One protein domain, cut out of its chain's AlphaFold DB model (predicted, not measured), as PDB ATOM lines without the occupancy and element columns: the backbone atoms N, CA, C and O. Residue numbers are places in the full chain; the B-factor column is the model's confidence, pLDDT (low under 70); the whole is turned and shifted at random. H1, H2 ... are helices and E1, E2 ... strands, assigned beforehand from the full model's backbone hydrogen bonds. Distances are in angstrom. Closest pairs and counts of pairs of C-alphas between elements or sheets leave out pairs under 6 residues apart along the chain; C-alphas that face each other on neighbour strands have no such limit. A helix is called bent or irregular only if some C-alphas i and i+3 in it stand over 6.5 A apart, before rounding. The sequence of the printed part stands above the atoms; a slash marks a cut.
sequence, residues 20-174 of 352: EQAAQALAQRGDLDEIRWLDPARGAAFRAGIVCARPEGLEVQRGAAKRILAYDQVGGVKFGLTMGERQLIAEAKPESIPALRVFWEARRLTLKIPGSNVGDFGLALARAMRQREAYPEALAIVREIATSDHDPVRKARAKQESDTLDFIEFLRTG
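AT A GLANCE: This is residues 20 to 174 of the 352 residues of an uncharacterized protein of Verrucomicrobia bacterium (UniProt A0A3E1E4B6). What is the main picture? A strongly twisted sheet of five strands makes one end of an elongated domain, and an up-and-down bundle of three helices, H4, H5 and H6, each running against the one before, makes the other. H3 joins the two, packing on the sheet with its residues 102 to 110 and on H4, while H1 packs on H3, and H2 on H4. What is it made of? The printed part has 155 residues with six named helices and five named strands, in the order H1 E1 E2 E3 E4 E5 H2 H3 H4 H5 H6, of mixed class, the antiparallel sheet running E4 E3 E2 E1 E5. It is compact, with a radius of gyration of the C-alphas of 16.2 A and spans of 56 by 31 by 24 A.

IN THESE COORDINATES: Where are the strands? E1 is residues 33 to 37, E2 46 to 54 with 19.9 A, E3 57 to 62 with 15.8 A, E4 65 to 69 and E5 74 to 78. Where are the helices? H1, residues 20 to 27, begins at C-alpha 20 (29.211, 119.052, -41.328), and H2 is residues 83 to 90. H3, 94 to 110, spans 24.6 A, H4, 118 to 131, 20.3 A, H5, 135 to 148, 19.8 A, and H6, 152 to 173, 31.0 A, ending at C-alpha 173 (30.561, 109.165, -75.939).

HOW THE PARTS SIT: How do the strands pair? E1 to E4 form a meander, each strand the antiparallel neighbour of the one before, with N 35 and O 46 at 2.8 A, N 59 and O 52 at 2.8 A, and N 60 and O 67 at 2.9 A. E2 bends by 76 degrees at residue 51, and edge strand E5 is antiparallel to E1, with N 36 and O 76 at 2.9 A. What is on the sheet? H3 runs across the strands, at 79 degrees to E2 on the local plane, its closest C-alphas to E2 being those of Ala 106 and Cys 52, 4.5 A; H1 only grazes the sheet with residues 23 to 27. How do the helices meet? The hub H4 touches H3 at Ala 128 and Pro 94, 4.9 A, H5 at Ala 126 and Ala 138, 4.3 A, H6 at Gly 119 and Arg 154, 6.7 A, and H2 at Ala 124 and Ile 89, 5.3 A, these being the closest C-alphas. Are their backbones even? Every O i to N i+4 pair is within hydrogen-bond range in H1, H2, H4, H5 and H6, but 9 of 13 in H3, which is irregular, with C-alphas 106 and 109 8.1 A apart.

THE WHOLE: How large is it? The two C-alphas farthest apart, those of Ala 41 and Gly 174, are 56.4 A apart. Is it continuous and confident? The printed part has no cut and no long link; its mean pLDDT is 92.4, and no printed residue is under 70.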
ATOM      1  N   GLU A  20      28.980 118.912 -42.769       90.00
ATOM      2  CA  GLU A  20      29.211 119.052 -41.328       90.00
ATOM      3  C   GLU A  20      27.918 118.866 -40.525       90.00
ATOM      4  O   GLU A  20      27.893 118.092 -39.568       90.00
ATOM      5  N   GLN A  21      26.816 119.482 -40.967       89.62
ATOM      6  CA  GLN A  21      25.496 119.293 -40.357       89.62
ATOM      7  C   GLN A  21      25.048 117.829 -40.434       89.62
ATOM      8  O   GLN A  21      24.538 117.286 -39.455       89.62
ATOM      9  N   ALA A  22      25.276 117.163 -41.570       89.50
ATOM     10  CA  ALA A  22      24.962 115.746 -41.732       89.50
ATOM     11  C   ALA A  22      25.821 114.850 -40.825       89.50
ATOM     12  O   ALA A  22      25.296 113.934 -40.190       89.50
ATOM     13  N   ALA A  23      27.123 115.128 -40.708       88.88
ATOM     14  CA  ALA A  23      28.025 114.389 -39.827       88.88
ATOM     15  C   ALA A  23      27.649 114.575 -38.350       88.88
ATOM     16  O   ALA A  23      27.634 113.610 -37.583       88.88
ATOM     17  N   GLN A  24      27.275 115.795 -37.960       88.12
ATOM     18  CA  GLN A  24      26.779 116.088 -36.621       88.12
ATOM     19  C   GLN A  24      25.456 115.365 -36.344       88.12
ATOM     20  O   GLN A  24      25.317 114.739 -35.293       88.12
ATOM     21  N   ALA A  25      24.512 115.381 -37.289       87.25
ATOM     22  CA  ALA A  25      23.246 114.662 -37.170       87.25
ATOM     23  C   ALA A  25      23.461 113.146 -37.031       87.25
ATOM     24  O   ALA A  25      22.818 112.502 -36.204       87.25
ATOM     25  N   LEU A  26      24.405 112.579 -37.787       85.88
ATOM     26  CA  LEU A  26      24.783 111.173 -37.683       85.88
ATOM     27  C   LEU A  26      25.385 110.842 -36.306       85.88
ATOM     28  O   LEU A  26      25.018 109.833 -35.708       85.88
ATOM     29  N   ALA A  27      26.247 111.711 -35.772       84.25
ATOM     30  CA  ALA A  27      26.845 111.547 -34.446       84.25
ATOM     31  C   ALA A  27      25.835 111.719 -33.293       84.25
ATOM     32  O   ALA A  27      25.989 111.108 -32.237       84.25
ATOM     33  N   GLN A  28      24.798 112.539 -33.488       83.19
ATOM     34  CA  GLN A  28      23.773 112.856 -32.485       83.19
ATOM     35  C   GLN A  28      22.477 112.049 -32.654       83.19
ATOM     36  O   GLN A  28      21.496 112.301 -31.957       83.19
ATOM     37  N   ARG A  29      22.467 111.061 -33.555       77.38
ATOM     38  CA  ARG A  29      21.275 110.298 -33.948       77.38
ATOM     39  C   ARG A  29      20.584 109.577 -32.780       77.38
ATOM     40  O   ARG A  29      19.385 109.341 -32.847       77.38
ATOM     41  N   GLY A  30      21.312 109.254 -31.709       79.44
ATOM     42  CA  GLY A  30      20.788 108.521 -30.551       79.44
ATOM     43  C   GLY A  30      20.435 107.061 -30.870       79.44
ATOM     44  O   GLY A  30      20.797 106.538 -31.921       79.44
ATOM     45  N   ASP A  31      19.713 106.396 -29.962       84.50
ATOM     46  CA  ASP A  31      19.365 104.966 -30.053       84.50
ATOM     47  C   ASP A  31      18.142 104.724 -30.968       84.50
ATOM     48  O   ASP A  31      17.113 104.189 -30.541       84.50
ATOM     49  N   LEU A  32      18.219 105.180 -32.221       84.81
ATOM     50  CA  LEU A  32      17.115 105.101 -33.190       84.81
ATOM     51  C   LEU A  32      17.097 103.813 -34.014       84.81
ATOM     52  O   LEU A  32      16.035 103.444 -34.520       84.81
ATOM     53  N   ASP A  33      18.232 103.130 -34.144       89.00
ATOM     54  CA  ASP A  33      18.357 101.960 -35.004       89.00
ATOM     55  C   ASP A  33      18.218 100.682 -34.164       89.00
ATOM     56  O   ASP A  33      18.826 100.524 -33.105       89.00
ATOM     57  N   GLU A  34      17.375  99.756 -34.610       91.69
ATOM     58  CA  GLU A  34      17.190  98.460 -33.953       91.69
ATOM     59  C   GLU A  34      18.100  97.430 -34.620       91.69
ATOM     60  O   GLU A  34      17.985  97.170 -35.817       91.69
ATOM     61  N   ILE A  35      18.995  96.831 -33.839       92.62
ATOM     62  CA  ILE A  35      19.939  95.813 -34.297       92.62
ATOM     63  C   ILE A  35      19.427  94.446 -33.867       92.62
ATOM     64  O   ILE A  35      19.125  94.213 -32.691       92.62
ATOM     65  N   ARG A  36      19.366  93.531 -34.832       93.81
ATOM     66  CA  ARG A  36      18.974  92.138 -34.637       93.81
ATOM     67  C   ARG A  36      20.194  91.246 -34.771       93.81
ATOM     68  O   ARG A  36      20.985  91.392 -35.703       93.81
ATOM     69  N   TRP A  37      20.340  90.321 -33.834       93.38
ATOM     70  CA  TRP A  37      21.397  89.320 -33.883       93.38
ATOM     71  C   TRP A  37      21.097  88.270 -34.944       93.38
ATOM     72  O   TRP A  37      19.935  87.942 -35.180       93.38
ATOM     73  N   LEU A  38      22.148  87.749 -35.575       92.00
ATOM     74  CA  LEU A  38      22.030  86.597 -36.467       92.00
ATOM     75  C   LEU A  38      21.700  85.332 -35.666       92.00
ATOM     76  O   LEU A  38      20.838  84.558 -36.065       92.00
ATOM     77  N   ASP A  39      22.353  85.169 -34.513       91.62
ATOM     78  CA  ASP A  39      22.080  84.110 -33.542       91.62
ATOM     79  C   ASP A  39      21.108  84.611 -32.452       91.62
ATOM     80  O   ASP A  39      21.496  85.465 -31.642       91.62
ATOM     81  N   PRO A  40      19.870  84.082 -32.379       87.25
ATOM     82  CA  PRO A  40      18.902  84.453 -31.348       87.25
ATOM     83  C   PRO A  40      19.378  84.174 -29.913       87.25
ATOM     84  O   PRO A  40      18.916  84.835 -28.982       87.25
ATOM     85  N   ALA A  41      20.313  83.235 -29.709       90.88
ATOM     86  CA  ALA A  41      20.838  82.903 -28.383       90.88
ATOM     87  C   ALA A  41      21.662  84.045 -27.761       90.88
ATOM     88  O   ALA A  41      21.827  84.102 -26.543       90.88
ATOM     89  N   ARG A  42      22.125  85.006 -28.575       87.19
ATOM     90  CA  ARG A  42      22.809  86.225 -28.106       87.19
ATOM     91  C   ARG A  42      21.881  87.227 -27.416       87.19
ATOM     92  O   ARG A  42      22.363  88.207 -26.844       87.19
ATOM     93  N   GLY A  43      20.572  86.979 -27.444       90.25
ATOM     94  CA  GLY A  43      19.562  87.739 -26.721       90.25
ATOM     95  C   GLY A  43      18.613  88.511 -27.632       90.25
ATOM     96  O   GLY A  43      18.603  88.361 -28.852       90.25
ATOM     97  N   ALA A  44      17.786  89.354 -27.015       90.75
ATOM     98  CA  ALA A  44      16.811  90.166 -27.733       90.75
ATOM     99  C   ALA A  44      17.481  91.239 -28.614       90.75
ATOM    100  O   ALA A  44      18.607  91.680 -28.355       90.75
ATOM    101  N   ALA A  45      16.746  91.696 -29.632       91.31
ATOM    102  CA  ALA A  45      17.110  92.885 -30.394       91.31
ATOM    103  C   ALA A  45      17.256  94.094 -29.458       91.31
ATOM    104  O   ALA A  45      16.544  94.218 -28.457       91.31
ATOM    105  N   PHE A  46      18.175  94.996 -29.780       91.75
ATOM    106  CA  PHE A  46      18.438  96.179 -28.965       91.75
ATOM    107  C   PHE A  46      18.562  97.418 -29.844       91.75
ATOM    108  O   PHE A  46      18.835  97.323 -31.039       91.75
ATOM    109  N   ARG A  47      18.353  98.591 -29.241       92.00
ATOM    110  CA  ARG A  47      18.494  99.875 -29.929       92.00
ATOM    111  C   ARG A  47      19.865 100.492 -29.693       92.00
ATOM    112  O   ARG A  47      20.385 100.429 -28.578       92.00
ATOM    113  N   ALA A  48      20.422 101.064 -30.748       90.19
ATOM    114  CA  ALA A  48      21.667 101.818 -30.755       90.19
ATOM    115  C   ALA A  48      21.665 102.776 -31.956       90.19
ATOM    116  O   ALA A  48      20.895 102.601 -32.894       90.19
ATOM    117  N   GLY A  49      22.517 103.790 -31.938       88.69
ATOM    118  CA  GLY A  49      22.810 104.594 -33.120       88.69
ATOM    119  C   GLY A  49      23.893 103.932 -33.960       88.69
ATOM    120  O   GLY A  49      24.942 103.560 -33.432       88.69
ATOM    121  N   ILE A  50      23.672 103.794 -35.265       88.56
ATOM    122  CA  ILE A  50      24.719 103.361 -36.195       88.56
ATOM    123  C   ILE A  50      25.541 104.576 -36.611       88.56
ATOM    124  O   ILE A  50      25.056 105.447 -37.341       88.56
ATOM    125  N   VAL A  51      26.790 104.607 -36.139       86.50
ATOM    126  CA  VAL A  51      27.733 105.702 -36.385       86.50
ATOM    127  C   VAL A  51      28.358 105.537 -37.760       86.50
ATOM    128  O   VAL A  51      28.260 106.432 -38.592       86.50
ATOM    129  N   CYS A  52      28.971 104.382 -38.019       90.75
ATOM    130  CA  CYS A  52      29.501 104.047 -39.330       90.75
ATOM    131  C   CYS A  52      29.667 102.535 -39.514       90.75
ATOM    132  O   CYS A  52      29.668 101.750 -38.565       90.75
ATOM    133  N   ALA A  53      29.812 102.128 -40.764       91.69
ATOM    134  CA  ALA A  53      30.077 100.774 -41.191       91.69
ATOM    135  C   ALA A  53      31.548 100.688 -41.604       91.69
ATOM    136  O   ALA A  53      31.996 101.401 -42.502       91.69
ATOM    137  N   ARG A  54      32.306  99.834 -40.919       93.00
ATOM    138  CA  ARG A  54      33.742  99.620 -41.130       93.00
ATOM    139  C   ARG A  54      33.979  98.248 -41.762       93.00
ATOM    140  O   ARG A  54      33.074  97.412 -41.716       93.00
ATOM    141  N   PRO A  55      35.155  97.969 -42.345       91.94
ATOM    142  CA  PRO A  55      35.465  96.634 -42.863       91.94
ATOM    143  C   PRO A  55      35.317  95.518 -41.813       91.94
ATOM    144  O   PRO A  55      34.816  94.442 -42.122       91.94
ATOM    145  N   GLU A  56      35.699  95.794 -40.566       92.31
ATOM    146  CA  GLU A  56      35.657  94.865 -39.433       92.31
ATOM    147  C   GLU A  56      34.261  94.681 -38.810       92.31
ATOM    148  O   GLU A  56      34.048  93.743 -38.041       92.31
ATOM    149  N   GLY A  57      33.305  95.562 -39.120       92.94
ATOM    150  CA  GLY A  57      31.964  95.501 -38.553       92.94
ATOM    151  C   GLY A  57      31.234  96.840 -38.479       92.94
ATOM    152  O   GLY A  57      31.691  97.875 -38.959       92.94
ATOM    153  N   LEU A  58      30.072  96.814 -37.839       93.31
ATOM    154  CA  LEU A  58      29.206  97.961 -37.616       93.31
ATOM    155  C   LEU A  58      29.595  98.678 -36.317       93.31
ATOM    156  O   LEU A  58      29.477  98.101 -35.234       93.31
ATOM    157  N   GLU A  59      30.039  99.932 -36.404       93.88
ATOM    158  CA  GLU A  59      30.251 100.775 -35.227       93.88
ATOM    159  C   GLU A  59      28.903 101.301 -34.731       93.88
ATOM    160  O   GLU A  59      28.203 102.057 -35.413       93.88
ATOM    161  N   VAL A  60      28.548 100.894 -33.517       92.25
ATOM    162  CA  VAL A  60      27.273 101.223 -32.885       92.25
ATOM    163  C   VAL A  60      27.520 101.960 -31.582       92.25
ATOM    164  O   VAL A  60      28.429 101.625 -30.818       92.25
ATOM    165  N   GLN A  61      26.689 102.958 -31.321       90.69
ATOM    166  CA  GLN A  61      26.743 103.784 -30.129       90.69
ATOM    167  C   GLN A  61      25.460 103.615 -29.323       90.69
ATOM    168  O   GLN A  61      24.366 103.701 -29.868       90.69
ATOM    169  N   ARG A  62      25.599 103.392 -28.018       89.06
ATOM    170  CA  ARG A  62      24.481 103.367 -27.074       89.06
ATOM    171  C   ARG A  62      24.828 104.247 -25.881       89.06
ATOM    172  O   ARG A  62      25.721 103.918 -25.097       89.06
ATOM    173  N   GLY A  63      24.170 105.398 -25.770       85.38
ATOM    174  CA  GLY A  63      24.600 106.458 -24.852       85.38
ATOM    175  C   GLY A  63      26.034 106.924 -25.152       85.38
ATOM    176  O   GLY A  63      26.336 107.323 -26.276       85.38
ATOM    177  N   ALA A  64      26.926 106.864 -24.158       83.56
ATOM    178  CA  ALA A  64      28.345 107.215 -24.316       83.56
ATOM    179  C   ALA A  64      29.231 106.044 -24.789       83.56
ATOM    180  O   ALA A  64      30.390 106.252 -25.143       83.56
ATOM    181  N   ALA A  65      28.714 104.810 -24.784       87.88
ATOM    182  CA  ALA A  65      29.488 103.627 -25.140       87.88
ATOM    183  C   ALA A  65      29.458 103.385 -26.652       87.88
ATOM    184  O   ALA A  65      28.388 103.377 -27.262       87.88
ATOM    185  N   LYS A  66      30.630 103.123 -27.238       91.94
ATOM    186  CA  LYS A  66      30.793 102.707 -28.635       91.94
ATOM    187  C   LYS A  66      31.365 101.298 -28.691       91.94
ATOM    188  O   LYS A  66      32.273 100.975 -27.926       91.94
ATOM    189  N   ARG A  67      30.857 100.465 -29.598       93.19
ATOM    190  CA  ARG A  67      31.451  99.156 -29.903       93.19
ATOM    191  C   ARG A  67      31.364  98.849 -31.386       93.19
ATOM    192  O   ARG A  67      30.464  99.332 -32.067       93.19
ATOM    193  N   ILE A  68      32.239  97.965 -31.838       94.88
ATOM    194  CA  ILE A  68      32.178  97.389 -33.177       94.88
ATOM    195  C   ILE A  68      31.497  96.023 -33.085       94.88
ATOM    196  O   ILE A  68      31.836  95.204 -32.230       94.88
ATOM    197  N   LEU A  69      30.512  95.798 -33.949       93.19
ATOM    198  CA  LEU A  69      29.823  94.526 -34.124       93.19
ATOM    199  C   LEU A  69      30.249  93.882 -35.428       93.19
ATOM    200  O   LEU A  69      29.954  94.420 -36.490       93.19
ATOM    201  N   ALA A  70      30.895  92.723 -35.360       94.25
ATOM    202  CA  ALA A  70      31.248  91.984 -36.564       94.25
ATOM    203  C   ALA A  70      29.987  91.629 -37.377       94.25
ATOM    204  O   ALA A  70      28.928  91.342 -36.810       94.25
ATOM    205  N   TYR A  71      30.080  91.693 -38.709       92.12
ATOM    206  CA  TYR A  71      28.920  91.518 -39.594       92.12
ATOM    207  C   TYR A  71      28.279  90.133 -39.491       92.12
ATOM    208  O   TYR A  71      27.065  90.017 -39.607       92.12
ATOM    209  N   ASP A  72      29.072  89.102 -39.200       92.31
ATOM    210  CA  ASP A  72      28.609  87.732 -38.947       92.31
ATOM    211  C   ASP A  72      27.743  87.605 -37.681       92.31
ATOM    212  O   ASP A  72      27.081  86.594 -37.467       92.31
ATOM    213  N   GLN A  73      27.701  88.643 -36.844       92.56
ATOM    214  CA  GLN A  73      26.849  88.708 -35.662       92.56
ATOM    215  C   GLN A  73      25.521  89.415 -35.945       92.56
ATOM    216  O   GLN A  73      24.580  89.271 -35.163       92.56
ATOM    217  N   VAL A  74      25.424  90.188 -37.029       93.12
ATOM    218  CA  VAL A  74      24.276  91.051 -37.329       93.12
ATOM    219  C   VAL A  74      23.341  90.342 -38.306       93.12
ATOM    220  O   VAL A  74      23.653  90.175 -39.479       93.12
ATOM    221  N   GLY A  75      22.163  89.949 -37.824       90.50
ATOM    222  CA  GLY A  75      21.121  89.311 -38.634       90.50
ATOM    223  C   GLY A  75      20.248  90.312 -39.387       90.50
ATOM    224  O   GLY A  75      19.602  89.963 -40.369       90.50
ATOM    225  N   GLY A  76      20.222  91.568 -38.939       92.81
ATOM    226  CA  GLY A  76      19.494  92.639 -39.602       92.81
ATOM    227  C   GLY A  76      19.530  93.941 -38.817       92.81
ATOM    228  O   GLY A  76      19.855  93.972 -37.628       92.81
ATOM    229  N   VAL A  77      19.160  95.022 -39.489       91.75
ATOM    230  CA  VAL A  77      19.032  96.353 -38.907       91.75
ATOM    231  C   VAL A  77      17.696  96.935 -39.332       91.75
ATOM    232  O   VAL A  77      17.293  96.798 -40.477       91.75
ATOM    233  N   LYS A  78      17.010  97.626 -38.428       89.75
ATOM    234  CA  LYS A  78      15.900  98.507 -38.777       89.75
ATOM    235  C   LYS A  78      16.311  99.935 -38.458       89.75
ATOM    236  O   LYS A  78      16.348 100.328 -37.294       89.75
ATOM    237  N   PHE A  79      16.623 100.694 -39.502       85.25
ATOM    238  CA  PHE A  79      17.045 102.083 -39.369       85.25
ATOM    239  C   PHE A  79      15.860 102.993 -39.031       85.25
ATOM    240  O   PHE A  79      14.846 103.016 -39.735       85.25
ATOM    241  N   GLY A  80      15.997 103.776 -37.965       85.38
ATOM    242  CA  GLY A  80      15.018 104.798 -37.606       85.38
ATOM    243  C   GLY A  80      15.336 106.097 -38.332       85.38
ATOM    244  O   GLY A  80      16.297 106.761 -37.966       85.38
ATOM    245  N   LEU A  81      14.567 106.469 -39.360       87.94
ATOM    246  CA  LEU A  81      14.766 107.733 -40.084       87.94
ATOM    247  C   LEU A  81      14.153 108.921 -39.338       87.94
ATOM    248  O   LEU A  81      12.950 108.913 -39.050       87.94
ATOM    249  N   THR A  82      14.958 109.958 -39.107       87.81
ATOM    250  CA  THR A  82      14.465 111.261 -38.631       87.81
ATOM    251  C   THR A  82      13.639 111.955 -39.721       87.81
ATOM    252  O   THR A  82      13.731 111.603 -40.899       87.81
ATOM    253  N   MET A  83      12.823 112.954 -39.358       84.62
ATOM    254  CA  MET A  83      12.071 113.728 -40.360       84.62
ATOM    255  C   MET A  83      13.003 114.420 -41.365       84.62
ATOM    256  O   MET A  83      12.740 114.367 -42.562       84.62
ATOM    257  N   GLY A  84      14.126 114.973 -40.894       88.12
ATOM    258  CA  GLY A  84      15.117 115.616 -41.759       88.12
ATOM    259  C   GLY A  84      15.745 114.655 -42.772       88.12
ATOM    260  O   GLY A  84      15.942 115.022 -43.921       88.12
ATOM    261  N   GLU A  85      15.990 113.400 -42.398       90.75
ATOM    262  CA  GLU A  85      16.522 112.399 -43.334       90.75
ATOM    263  C   GLU A  85      15.499 111.943 -44.366       90.75
ATOM    264  O   GLU A  85      15.844 111.748 -45.530       90.75
ATOM    265  N   ARG A  86      14.235 111.780 -43.956       92.69
ATOM    266  CA  ARG A  86      13.151 111.468 -44.897       92.69
ATOM    267  C   ARG A  86      13.018 112.572 -45.936       92.69
ATOM    268  O   ARG A  86      12.917 112.270 -47.119       92.69
ATOM    269  N   GLN A  87      13.065 113.825 -45.487       91.62
ATOM    270  CA  GLN A  87      13.022 114.980 -46.372       91.62
ATOM    271  C   GLN A  87      14.259 115.039 -47.278       91.62
ATOM    272  O   GLN A  87      14.111 115.210 -48.480       91.62
ATOM    273  N   LEU A  88      15.458 114.797 -46.737       92.31
ATOM    274  CA  LEU A  88      16.707 114.770 -47.505       92.31
ATOM    275  C   LEU A  88      16.680 113.742 -48.649       92.31
ATOM    276  O   LEU A  88      17.162 114.024 -49.741       92.31
ATOM    277  N   ILE A  89      16.115 112.555 -48.404       94.25
ATOM    278  CA  ILE A  89      15.946 111.510 -49.426       94.25
ATOM    279  C   ILE A  89      14.861 111.908 -50.439       94.25
ATOM    280  O   ILE A  89      15.048 111.734 -51.644       94.25
ATOM    281  N   ALA A  90      13.721 112.415 -49.962       92.62
ATOM    282  CA  ALA A  90      12.572 112.738 -50.807       92.62
ATOM    283  C   ALA A  90      12.839 113.930 -51.742       92.62
ATOM    284  O   ALA A  90      12.463 113.892 -52.911       92.62
ATOM    285  N   GLU A  91      13.523 114.958 -51.243       91.44
ATOM    286  CA  GLU A  91      13.763 116.238 -51.917       91.44
ATOM    287  C   GLU A  91      15.223 116.378 -52.378       91.44
ATOM    288  O   GLU A  91      15.782 117.474 -52.385       91.44
ATOM    289  N   ALA A  92      15.860 115.261 -52.742       93.19
ATOM    290  CA  ALA A  92      17.256 115.234 -53.160       93.19
ATOM    291  C   ALA A  92      17.518 116.172 -54.355       93.19
ATOM    292  O   ALA A  92      16.932 116.027 -55.431       93.19
ATOM    293  N   LYS A  93      18.433 117.121 -54.146       94.19
ATOM    294  CA  LYS A  93      18.843 118.182 -55.084       94.19
ATOM    295  C   LYS A  93      20.370 118.351 -55.105       94.19
ATOM    296  O   LYS A  93      21.032 117.893 -54.168       94.19
ATOM    297  N   PRO A  94      20.960 119.026 -56.106       95.06
ATOM    298  CA  PRO A  94      22.395 119.298 -56.187       95.06
ATOM    299  C   PRO A  94      23.039 119.800 -54.889       95.06
ATOM    300  O   PRO A  94      24.130 119.359 -54.527       95.06
ATOM    301  N   GLU A  95      22.355 120.673 -54.149       94.19
ATOM    302  CA  GLU A  95      22.857 121.284 -52.913       94.19
ATOM    303  C   GLU A  95      22.929 120.280 -51.754       94.19
ATOM    304  O   GLU A  95      23.674 120.483 -50.800       94.19
ATOM    305  N   SER A  96      22.176 119.181 -51.842       94.50
ATOM    306  CA  SER A  96      22.119 118.129 -50.823       94.50
ATOM    307  C   SER A  96      23.193 117.044 -50.983       94.50
ATOM    308  O   SER A  96      23.363 116.221 -50.081       94.50
ATOM    309  N   ILE A  97      23.958 117.055 -52.086       96.06
ATOM    310  CA  ILE A  97      25.019 116.068 -52.368       96.06
ATOM    311  C   ILE A  97      26.007 115.914 -51.199       96.06
ATOM    312  O   ILE A  97      26.276 114.770 -50.824       96.06
ATOM    313  N   PRO A  98      26.544 116.994 -50.584       96.00
ATOM    314  CA  PRO A  98      27.489 116.851 -49.479       96.00
ATOM    315  C   PRO A  98      26.891 116.090 -48.290       96.00
ATOM    316  O   PRO A  98      27.545 115.205 -47.747       96.00
ATOM    317  N   ALA A  99      25.640 116.380 -47.920       95.00
ATOM    318  CA  ALA A  99      24.950 115.703 -46.826       95.00
ATOM    319  C   ALA A  99      24.615 114.239 -47.152       95.00
ATOM    320  O   ALA A  99      24.896 113.348 -46.351       95.00
ATOM    321  N   LEU A 100      24.056 113.972 -48.336       96.44
ATOM    322  CA  LEU A 100      23.724 112.618 -48.792       96.44
ATOM    323  C   LEU A 100      24.965 111.714 -48.836       96.44
ATOM    324  O   LEU A 100      24.901 110.558 -48.410       96.44
ATOM    325  N   ARG A 101      26.112 112.253 -49.272       96.94
ATOM    326  CA  ARG A 101      27.384 111.522 -49.318       96.94
ATOM    327  C   ARG A 101      27.856 111.082 -47.934       96.94
ATOM    328  O   ARG A 101      28.339 109.964 -47.805       96.94
ATOM    329  N   VAL A 102      27.666 111.900 -46.894       95.25
ATOM    330  CA  VAL A 102      28.012 111.517 -45.512       95.25
ATOM    331  C   VAL A 102      27.240 110.272 -45.076       95.25
ATOM    332  O   VAL A 102      27.841 109.324 -44.574       95.25
ATOM    333  N   PHE A 103      25.923 110.241 -45.295       94.25
ATOM    334  CA  PHE A 103      25.098 109.089 -44.919       94.25
ATOM    335  C   PHE A 103      25.399 107.848 -45.757       94.25
ATOM    336  O   PHE A 103      25.452 106.747 -45.203       94.25
ATOM    337  N   TRP A 104      25.609 108.024 -47.064       96.19
ATOM    338  CA  TRP A 104      26.002 106.948 -47.969       96.19
ATOM    339  C   TRP A 104      27.324 106.314 -47.527       96.19
ATOM    340  O   TRP A 104      27.351 105.136 -47.182       96.19
ATOM    341  N   GLU A 105      28.402 107.096 -47.442       95.38
ATOM    342  CA  GLU A 105      29.736 106.583 -47.114       95.38
ATOM    343  C   GLU A 105      29.791 105.963 -45.721       95.38
ATOM    344  O   GLU A 105      30.375 104.895 -45.533       95.38
ATOM    345  N   ALA A 106      29.116 106.576 -44.745       92.81
ATOM    346  CA  ALA A 106      29.068 106.035 -43.398       92.81
ATOM    347  C   ALA A 106      28.379 104.670 -43.329       92.81
ATOM    348  O   ALA A 106      28.613 103.937 -42.377       92.81
ATOM    349  N   ARG A 107      27.507 104.311 -44.279       92.88
ATOM    350  CA  ARG A 107      26.657 103.117 -44.167       92.88
ATOM    351  C   ARG A 107      26.758 102.163 -45.345       92.88
ATOM    352  O   ARG A 107      26.138 101.105 -45.264       92.88
ATOM    353  N   ARG A 108      27.502 102.475 -46.411       94.62
ATOM    354  CA  ARG A 108      27.498 101.704 -47.673       94.62
ATOM    355  C   ARG A 108      27.768 100.211 -47.468       94.62
ATOM    356  O   ARG A 108      27.092  99.372 -48.048       94.62
ATOM    357  N   LEU A 109      28.653  99.856 -46.529       94.19
ATOM    358  CA  LEU A 109      28.974  98.453 -46.222       94.19
ATOM    359  C   LEU A 109      27.801  97.675 -45.595       94.19
ATOM    360  O   LEU A 109      27.828  96.448 -45.550       94.19
ATOM    361  N   THR A 110      26.741  98.362 -45.162       93.44
ATOM    362  CA  THR A 110      25.506  97.744 -44.659       93.44
ATOM    363  C   THR A 110      24.503  97.384 -45.752       93.44
ATOM    364  O   THR A 110      23.462  96.830 -45.415       93.44
ATOM    365  N   LEU A 111      24.775  97.655 -47.038       94.38
ATOM    366  CA  LEU A 111      23.859  97.346 -48.153       94.38
ATOM    367  C   LEU A 111      23.348  95.901 -48.129       94.38
ATOM    368  O   LEU A 111      22.168  95.650 -48.356       94.38
ATOM    369  N   LYS A 112      24.241  94.960 -47.808       93.94
ATOM    370  CA  LYS A 112      23.955  93.519 -47.784       93.94
ATOM    371  C   LYS A 112      23.165  93.077 -46.548       93.94
ATOM    372  O   LYS A 112      22.719  91.934 -46.492       93.94
ATOM    373  N   ILE A 113      23.029  93.947 -45.547       93.56
ATOM    374  CA  ILE A 113      22.388  93.622 -44.274       93.56
ATOM    375  C   ILE A 113      20.867  93.783 -44.416       93.56
ATOM    376  O   ILE A 113      20.404  94.851 -44.836       93.56
ATOM    377  N   PRO A 114      20.069  92.778 -44.011       94.19
ATOM    378  CA  PRO A 114      18.615  92.874 -44.047       94.19
ATOM    379  C   PRO A 114      18.079  94.097 -43.301       94.19
ATOM    380  O   PRO A 114      18.476  94.369 -42.169       94.19
ATOM    381  N   GLY A 115      17.155  94.822 -43.940       90.50
ATOM    382  CA  GLY A 115      16.510  96.018 -43.388       90.50
ATOM    383  C   GLY A 115      17.362  97.294 -43.415       90.50
ATOM    384  O   GLY A 115      16.909  98.339 -42.934       90.50
ATOM    385  N   SER A 116      18.557  97.250 -44.021       92.25
ATOM    386  CA  SER A 116      19.317  98.471 -44.282       92.25
ATOM    387  C   SER A 116      18.531  99.452 -45.148       92.25
ATOM    388  O   SER A 116      17.756  99.039 -46.005       92.25
ATOM    389  N   ASN A 117      18.703 100.752 -44.911       91.56
ATOM    390  CA  ASN A 117      18.104 101.829 -45.707       91.56
ATOM    391  C   ASN A 117      19.147 102.625 -46.502       91.56
ATOM    392  O   ASN A 117      18.823 103.647 -47.102       91.56
ATOM    393  N   VAL A 118      20.412 102.192 -46.494       94.56
ATOM    394  CA  VAL A 118      21.488 102.939 -47.156       94.56
ATOM    395  C   VAL A 118      21.278 103.040 -48.669       94.56
ATOM    396  O   VAL A 118      21.637 104.054 -49.262       94.56
ATOM    397  N   GLY A 119      20.618 102.051 -49.280       96.25
ATOM    398  CA  GLY A 119      20.228 102.108 -50.688       96.25
ATOM    399  C   GLY A 119      19.326 103.301 -51.015       96.25
ATOM    400  O   GLY A 119      19.470 103.887 -52.081       96.25
ATOM    401  N   ASP A 120      18.458 103.736 -50.094       96.38
ATOM    402  CA  ASP A 120      17.607 104.914 -50.313       96.38
ATOM    403  C   ASP A 120      18.435 106.212 -50.334       96.38
ATOM    404  O   ASP A 120      18.203 107.078 -51.179       96.38
ATOM    405  N   PHE A 121      19.456 106.326 -49.474       96.38
ATOM    406  CA  PHE A 121      20.415 107.438 -49.522       96.38
ATOM    407  C   PHE A 121      21.267 107.410 -50.792       96.38
ATOM    408  O   PHE A 121      21.506 108.459 -51.382       96.38
ATOM    409  N   GLY A 122      21.710 106.227 -51.222       97.62
ATOM    410  CA  GLY A 122      22.498 106.074 -52.443       97.62
ATOM    411  C   GLY A 122      21.708 106.424 -53.707       97.62
ATOM    412  O   GLY A 122      22.207 107.160 -54.551       97.62
ATOM    413  N   LEU A 123      20.444 105.997 -53.808       97.56
ATOM    414  CA  LEU A 123      19.547 106.384 -54.906       97.56
ATOM    415  C   LEU A 123      19.261 107.894 -54.913       97.56
ATOM    416  O   LEU A 123      19.303 108.526 -55.966       97.56
ATOM    417  N   ALA A 124      19.005 108.489 -53.743       97.12
ATOM    418  CA  ALA A 124      18.838 109.936 -53.612       97.12
ATOM    419  C   ALA A 124      20.106 110.699 -54.037       97.12
ATOM    420  O   ALA A 124      20.025 111.687 -54.769       97.12
ATOM    421  N   LEU A 125      21.282 110.213 -53.626       97.88
ATOM    422  CA  LEU A 125      22.577 110.776 -54.002       97.88
ATOM    423  C   LEU A 125      22.811 110.697 -55.513       97.88
ATOM    424  O   LEU A 125      23.169 111.706 -56.117       97.88
ATOM    425  N   ALA A 126      22.554 109.541 -56.128       97.19
ATOM    426  CA  ALA A 126      22.682 109.354 -57.571       97.19
ATOM    427  C   ALA A 126      21.757 110.298 -58.356       97.19
ATOM    428  O   ALA A 126      22.207 110.943 -59.302       97.19
ATOM    429  N   ARG A 127      20.503 110.480 -57.916       94.94
ATOM    430  CA  ARG A 127      19.569 111.443 -58.526       94.94
ATOM    431  C   ARG A 127      20.084 112.882 -58.443       94.94
ATOM    432  O   ARG A 127      20.023 113.615 -59.428       94.94
ATOM    433  N   ALA A 128      20.604 113.291 -57.287       95.56
ATOM    434  CA  ALA A 128      21.179 114.623 -57.112       95.56
ATOM    435  C   ALA A 128      22.438 114.826 -57.980       95.56
ATOM    436  O   ALA A 128      22.621 115.890 -58.569       95.56
ATOM    437  N   MET A 129      23.283 113.798 -58.101       96.38
ATOM    438  CA  MET A 129      24.452 113.798 -58.986       96.38
ATOM    439  C   MET A 129      24.065 113.872 -60.464       96.38
ATOM    440  O   MET A 129      24.697 114.622 -61.206       96.38
ATOM    441  N   ARG A 130      23.006 113.165 -60.881       93.88
ATOM    442  CA  ARG A 130      22.459 113.230 -62.242       93.88
ATOM    443  C   ARG A 130      22.062 114.656 -62.618       93.88
ATOM    444  O   ARG A 130      22.405 115.107 -63.702       93.88
ATOM    445  N   GLN A 131      21.434 115.400 -61.704       92.12
ATOM    446  CA  GLN A 131      21.087 116.816 -61.918       92.12
ATOM    447  C   GLN A 131      22.314 117.742 -62.037       92.12
ATOM    448  O   GLN A 131      22.203 118.822 -62.603       92.12
ATOM    449  N   ARG A 132      23.484 117.337 -61.519       94.00
ATOM    450  CA  ARG A 132      24.768 118.039 -61.723       94.00
ATOM    451  C   ARG A 132      25.604 117.463 -62.866       94.00
ATOM    452  O   ARG A 132      26.775 117.814 -62.981       94.00
ATOM    453  N   GLU A 133      25.037 116.551 -63.649       93.38
ATOM    454  CA  GLU A 133      25.721 115.836 -64.729       93.38
ATOM    455  C   GLU A 133      26.958 115.030 -64.285       93.38
ATOM    456  O   GLU A 133      27.831 114.700 -65.090       93.38
ATOM    457  N   ALA A 134      27.041 114.662 -63.004       94.31
ATOM    458  CA  ALA A 134      28.105 113.816 -62.463       94.31
ATOM    459  C   ALA A 134      27.807 112.323 -62.721       94.31
ATOM    460  O   ALA A 134      27.736 111.514 -61.795       94.31
ATOM    461  N   TYR A 135      27.586 111.967 -63.992       93.88
ATOM    462  CA  TYR A 135      27.072 110.653 -64.397       93.88
ATOM    463  C   TYR A 135      27.955 109.467 -63.985       93.88
ATOM    464  O   TYR A 135      27.397 108.519 -63.434       93.88
ATOM    465  N   PRO A 136      29.298 109.495 -64.140       94.06
ATOM    466  CA  PRO A 136      30.132 108.353 -63.756       94.06
ATOM    467  C   PRO A 136      30.057 108.029 -62.257       94.06
ATOM    468  O   PRO A 136      30.018 106.862 -61.868       94.06
ATOM    469  N   GLU A 137      29.993 109.058 -61.403       95.44
ATOM    470  CA  GLU A 137      29.834 108.877 -59.955       95.44
ATOM    471  C   GLU A 137      28.443 108.334 -59.605       95.44
ATOM    472  O   GLU A 137      28.330 107.395 -58.814       95.44
ATOM    473  N   ALA A 138      27.389 108.886 -60.219       97.06
ATOM    474  CA  ALA A 138      26.021 108.412 -60.027       97.06
ATOM    475  C   ALA A 138      25.880 106.936 -60.434       97.06
ATOM    476  O   ALA A 138      25.317 106.135 -59.687       97.06
ATOM    477  N   LEU A 139      26.454 106.572 -61.586       96.38
ATOM    478  CA  LEU A 139      26.415 105.229 -62.153       96.38
ATOM    479  C   LEU A 139      27.125 104.209 -61.255       96.38
ATOM    480  O   LEU A 139      26.609 103.114 -61.027       96.38
ATOM    481  N   ALA A 140      28.282 104.571 -60.694       96.81
ATOM    482  CA  ALA A 140      29.003 103.716 -59.755       96.81
ATOM    483  C   ALA A 140      28.152 103.381 -58.515       96.81
ATOM    484  O   ALA A 140      28.069 102.216 -58.121       96.81
ATOM    485  N   ILE A 141      27.468 104.382 -57.949       97.88
ATOM    486  CA  ILE A 141      26.605 104.207 -56.773       97.88
ATOM    487  C   ILE A 141      25.427 103.281 -57.091       97.88
ATOM    488  O   ILE A 141      25.193 102.311 -56.369       97.88
ATOM    489  N   VAL A 142      24.686 103.536 -58.174       97.94
ATOM    490  CA  VAL A 142      23.499 102.721 -58.488       97.94
ATOM    491  C   VAL A 142      23.862 101.288 -58.865       97.94
ATOM    492  O   VAL A 142      23.144 100.368 -58.483       97.94
ATOM    493  N   ARG A 143      25.011 101.054 -59.512       97.75
ATOM    494  CA  ARG A 143      25.509  99.697 -59.794       97.75
ATOM    495  C   ARG A 143      25.869  98.934 -58.525       97.75
ATOM    496  O   ARG A 143      25.576  97.736 -58.424       97.75
ATOM    497  N   GLU A 144      26.462  99.613 -57.543       97.75
ATOM    498  CA  GLU A 144      26.743  99.014 -56.237       97.75
ATOM    499  C   GLU A 144      25.442  98.573 -55.549       97.75
ATOM    500  O   GLU A 144      25.352  97.431 -55.092       97.75
ATOM    501  N   ILE A 145      24.408  99.423 -55.559       98.12
ATOM    502  CA  ILE A 145      23.083  99.119 -54.989       98.12
ATOM    503  C   ILE A 145      22.410  97.974 -55.754       98.12
ATOM    504  O   ILE A 145      21.987  96.990 -55.146       98.12
ATOM    505  N   ALA A 146      22.360  98.047 -57.086       96.94
ATOM    506  CA  ALA A 146      21.737  97.034 -57.937       96.94
ATOM    507  C   ALA A 146      22.351  95.640 -57.732       96.94
ATOM    508  O   ALA A 146      21.655  94.630 -57.836       96.94
ATOM    509  N   THR A 147      23.640  95.575 -57.390       96.81
ATOM    510  CA  THR A 147      24.350  94.314 -57.149       96.81
ATOM    511  C   THR A 147      24.225  93.852 -55.696       96.81
ATOM    512  O   THR A 147      23.926  92.679 -55.445       96.81
ATOM    513  N   SER A 148      24.440  94.762 -54.743       95.94
ATOM    514  CA  SER A 148      24.738  94.427 -53.345       95.94
ATOM    515  C   SER A 148      23.618  94.714 -52.349       95.94
ATOM    516  O   SER A 148      23.713  94.223 -51.225       95.94
ATOM    517  N   ASP A 149      22.593  95.495 -52.701       96.75
ATOM    518  CA  ASP A 149      21.479  95.756 -51.782       96.75
ATOM    519  C   ASP A 149      20.732  94.451 -51.472       96.75
ATOM    520  O   ASP A 149      20.591  93.566 -52.323       96.75
ATOM    521  N   HIS A 150      20.281  94.315 -50.232       94.62
ATOM    522  CA  HIS A 150      19.461  93.198 -49.795       94.62
ATOM    523  C   HIS A 150      18.008  93.305 -50.292       94.62
ATOM    524  O   HIS A 150      17.371  92.282 -50.533       94.62
ATOM    525  N   ASP A 151      17.471  94.521 -50.439       95.69
ATOM    526  CA  ASP A 151      16.073  94.750 -50.818       95.69
ATOM    527  C   ASP A 151      15.881  94.626 -52.343       95.69
ATOM    528  O   ASP A 151      16.356  95.490 -53.091       95.69
ATOM    529  N   PRO A 152      15.144  93.609 -52.837       95.25
ATOM    530  CA  PRO A 152      14.954  93.396 -54.270       95.25
ATOM    531  C   PRO A 152      14.253  94.570 -54.969       95.25
ATOM    532  O   PRO A 152      14.541  94.839 -56.135       95.25
ATOM    533  N   VAL A 153      13.384  95.310 -54.272       94.94
ATOM    534  CA  VAL A 153      12.688  96.476 -54.835       94.94
ATOM    535  C   VAL A 153      13.664  97.634 -55.036       94.94
ATOM    536  O   VAL A 153      13.602  98.331 -56.050       94.94
ATOM    537  N   ARG A 154      14.604  97.854 -54.106       95.75
ATOM    538  CA  ARG A 154      15.676  98.844 -54.309       95.75
ATOM    539  C   ARG A 154      16.665  98.415 -55.377       95.75
ATOM    540  O   ARG A 154      17.065  99.267 -56.163       95.75
ATOM    541  N   LYS A 155      17.004  97.125 -55.470       96.31
ATOM    542  CA  LYS A 155      17.845  96.616 -56.565       96.31
ATOM    543  C   LYS A 155      17.221  96.889 -57.929       96.31
ATOM    544  O   LYS A 155      17.918  97.355 -58.823       96.31
ATOM    545  N   ALA A 156      15.919  96.633 -58.077       94.00
ATOM    546  CA  ALA A 156      15.194  96.902 -59.317       94.00
ATOM    547  C   ALA A 156      15.204  98.398 -59.668       94.00
ATOM    548  O   ALA A 156      15.582  98.754 -60.779       94.00
ATOM    549  N   ARG A 157      14.902  99.278 -58.701       93.94
ATOM    550  CA  ARG A 157      14.985 100.741 -58.887       93.94
ATOM    551  C   ARG A 157      16.396 101.210 -59.263       93.94
ATOM    552  O   ARG A 157      16.553 102.050 -60.138       93.94
ATOM    553  N   ALA A 158      17.426 100.655 -58.627       96.25
ATOM    554  CA  ALA A 158      18.818 100.979 -58.932       96.25
ATOM    555  C   ALA A 158      19.249 100.487 -60.318       96.25
ATOM    556  O   ALA A 158      20.000 101.174 -61.002       96.25
ATOM    557  N   LYS A 159      18.746  99.326 -60.752       94.75
ATOM    558  CA  LYS A 159      18.950  98.832 -62.114       94.75
ATOM    559  C   LYS A 159      18.317  99.776 -63.139       94.75
ATOM    560  O   LYS A 159      18.999 100.171 -64.072       94.75
ATOM    561  N   GLN A 160      17.072 100.197 -62.917       92.69
ATOM    562  CA  GLN A 160      16.388 101.158 -63.790       92.69
ATOM    563  C   GLN A 160      17.162 102.480 -63.911       92.69
ATOM    564  O   GLN A 160      17.394 102.954 -65.020       92.69
ATOM    565  N   GLU A 161      17.627 103.047 -62.793       94.12
ATOM    566  CA  GLU A 161      18.450 104.268 -62.828       94.12
ATOM    567  C   GLU A 161      19.802 104.027 -63.524       94.12
ATOM    568  O   GLU A 161      20.274 104.899 -64.251       94.12
ATOM    569  N   SER A 162      20.418 102.848 -63.351       95.06
ATOM    570  CA  SER A 162      21.644 102.472 -64.073       95.06
ATOM    571  C   SER A 162      21.419 102.442 -65.579       95.06
ATOM    572  O   SER A 162      22.238 102.996 -66.300       95.06
ATOM    573  N   ASP A 163      20.322 101.843 -66.051       92.75
ATOM    574  CA  ASP A 163      20.004 101.760 -67.481       92.75
ATOM    575  C   ASP A 163      19.811 103.167 -68.083       92.75
ATOM    576  O   ASP A 163      20.321 103.462 -69.167       92.75
ATOM    577  N   THR A 164      19.153 104.071 -67.343       93.69
ATOM    578  CA  THR A 164      19.007 105.489 -67.715       93.69
ATOM    579  C   THR A 164      20.361 106.197 -67.798       93.69
ATOM    580  O   THR A 164      20.662 106.850 -68.798       93.69
ATOM    581  N   LEU A 165      21.201 106.066 -66.768       94.69
ATOM    582  CA  LEU A 165      22.526 106.694 -66.723       94.69
ATOM    583  C   LEU A 165      23.470 106.143 -67.800       94.69
ATOM    584  O   LEU A 165      24.197 106.918 -68.417       94.69
ATOM    585  N   ASP A 166      23.419 104.838 -68.063       93.19
ATOM    586  CA  ASP A 166      24.200 104.182 -69.112       93.19
ATOM    587  C   ASP A 166      23.829 104.708 -70.501       93.19
ATOM    588  O   ASP A 166      24.707 104.937 -71.334       93.19
ATOM    589  N   PHE A 167      22.541 104.946 -70.763       93.50
ATOM    590  CA  PHE A 167      22.125 105.562 -72.019       93.50
ATOM    591  C   PHE A 167      22.574 107.030 -72.123       93.50
ATOM    592  O   PHE A 167      23.060 107.438 -73.174       93.50
ATOM    593  N   ILE A 168      22.511 107.810 -71.036       93.44
ATOM    594  CA  ILE A 168      23.034 109.190 -71.017       93.44
ATOM    595  C   ILE A 168      24.544 109.219 -71.302       93.44
ATOM    596  O   ILE A 168      25.016 110.041 -72.089       93.44
ATOM    597  N   GLU A 169      25.321 108.329 -70.682       90.69
ATOM    598  CA  GLU A 169      26.760 108.220 -70.939       90.69
ATOM    599  C   GLU A 169      27.037 107.805 -72.391       90.69
ATOM    600  O   GLU A 169      27.936 108.352 -73.042       90.69
ATOM    601  N   PHE A 170      26.215 106.904 -72.929       92.06
ATOM    602  CA  PHE A 170      26.284 106.501 -74.326       92.06
ATOM    603  C   PHE A 170      26.024 107.675 -75.276       92.06
ATOM    604  O   PHE A 170      26.788 107.862 -76.216       92.06
ATOM    605  N   LEU A 171      25.023 108.522 -75.016       92.19
ATOM    606  CA  LEU A 171      24.757 109.718 -75.829       92.19
ATOM    607  C   LEU A 171      25.939 110.701 -75.856       92.19
ATOM    608  O   LEU A 171      26.119 111.420 -76.835       92.19
ATOM    609  N   ARG A 172      26.750 110.743 -74.792       88.50
ATOM    610  CA  ARG A 172      27.912 111.643 -74.695       88.50
ATOM    611  C   ARG A 172      29.156 111.125 -75.409       88.50
ATOM    612  O   ARG A 172      30.010 111.926 -75.780       88.50
ATOM    613  N   THR A 173      29.306 109.808 -75.509       89.31
ATOM    614  CA  THR A 173      30.561 109.165 -75.939       89.31
ATOM    615  C   THR A 173      30.425 108.372 -77.234       89.31
ATOM    616  O   THR A 173      31.413 108.191 -77.942       89.31
ATOM    617  N   GLY A 174      29.219 107.899 -77.539       87.12
ATOM    618  CA  GLY A 174      28.901 107.102 -78.714       87.12
ATOM    619  C   GLY A 174      28.744 107.936 -79.979       87.12
ATOM    620  O   GLY A 174      28.563 109.155 -79.948       87.12
TER     621      GLY A 174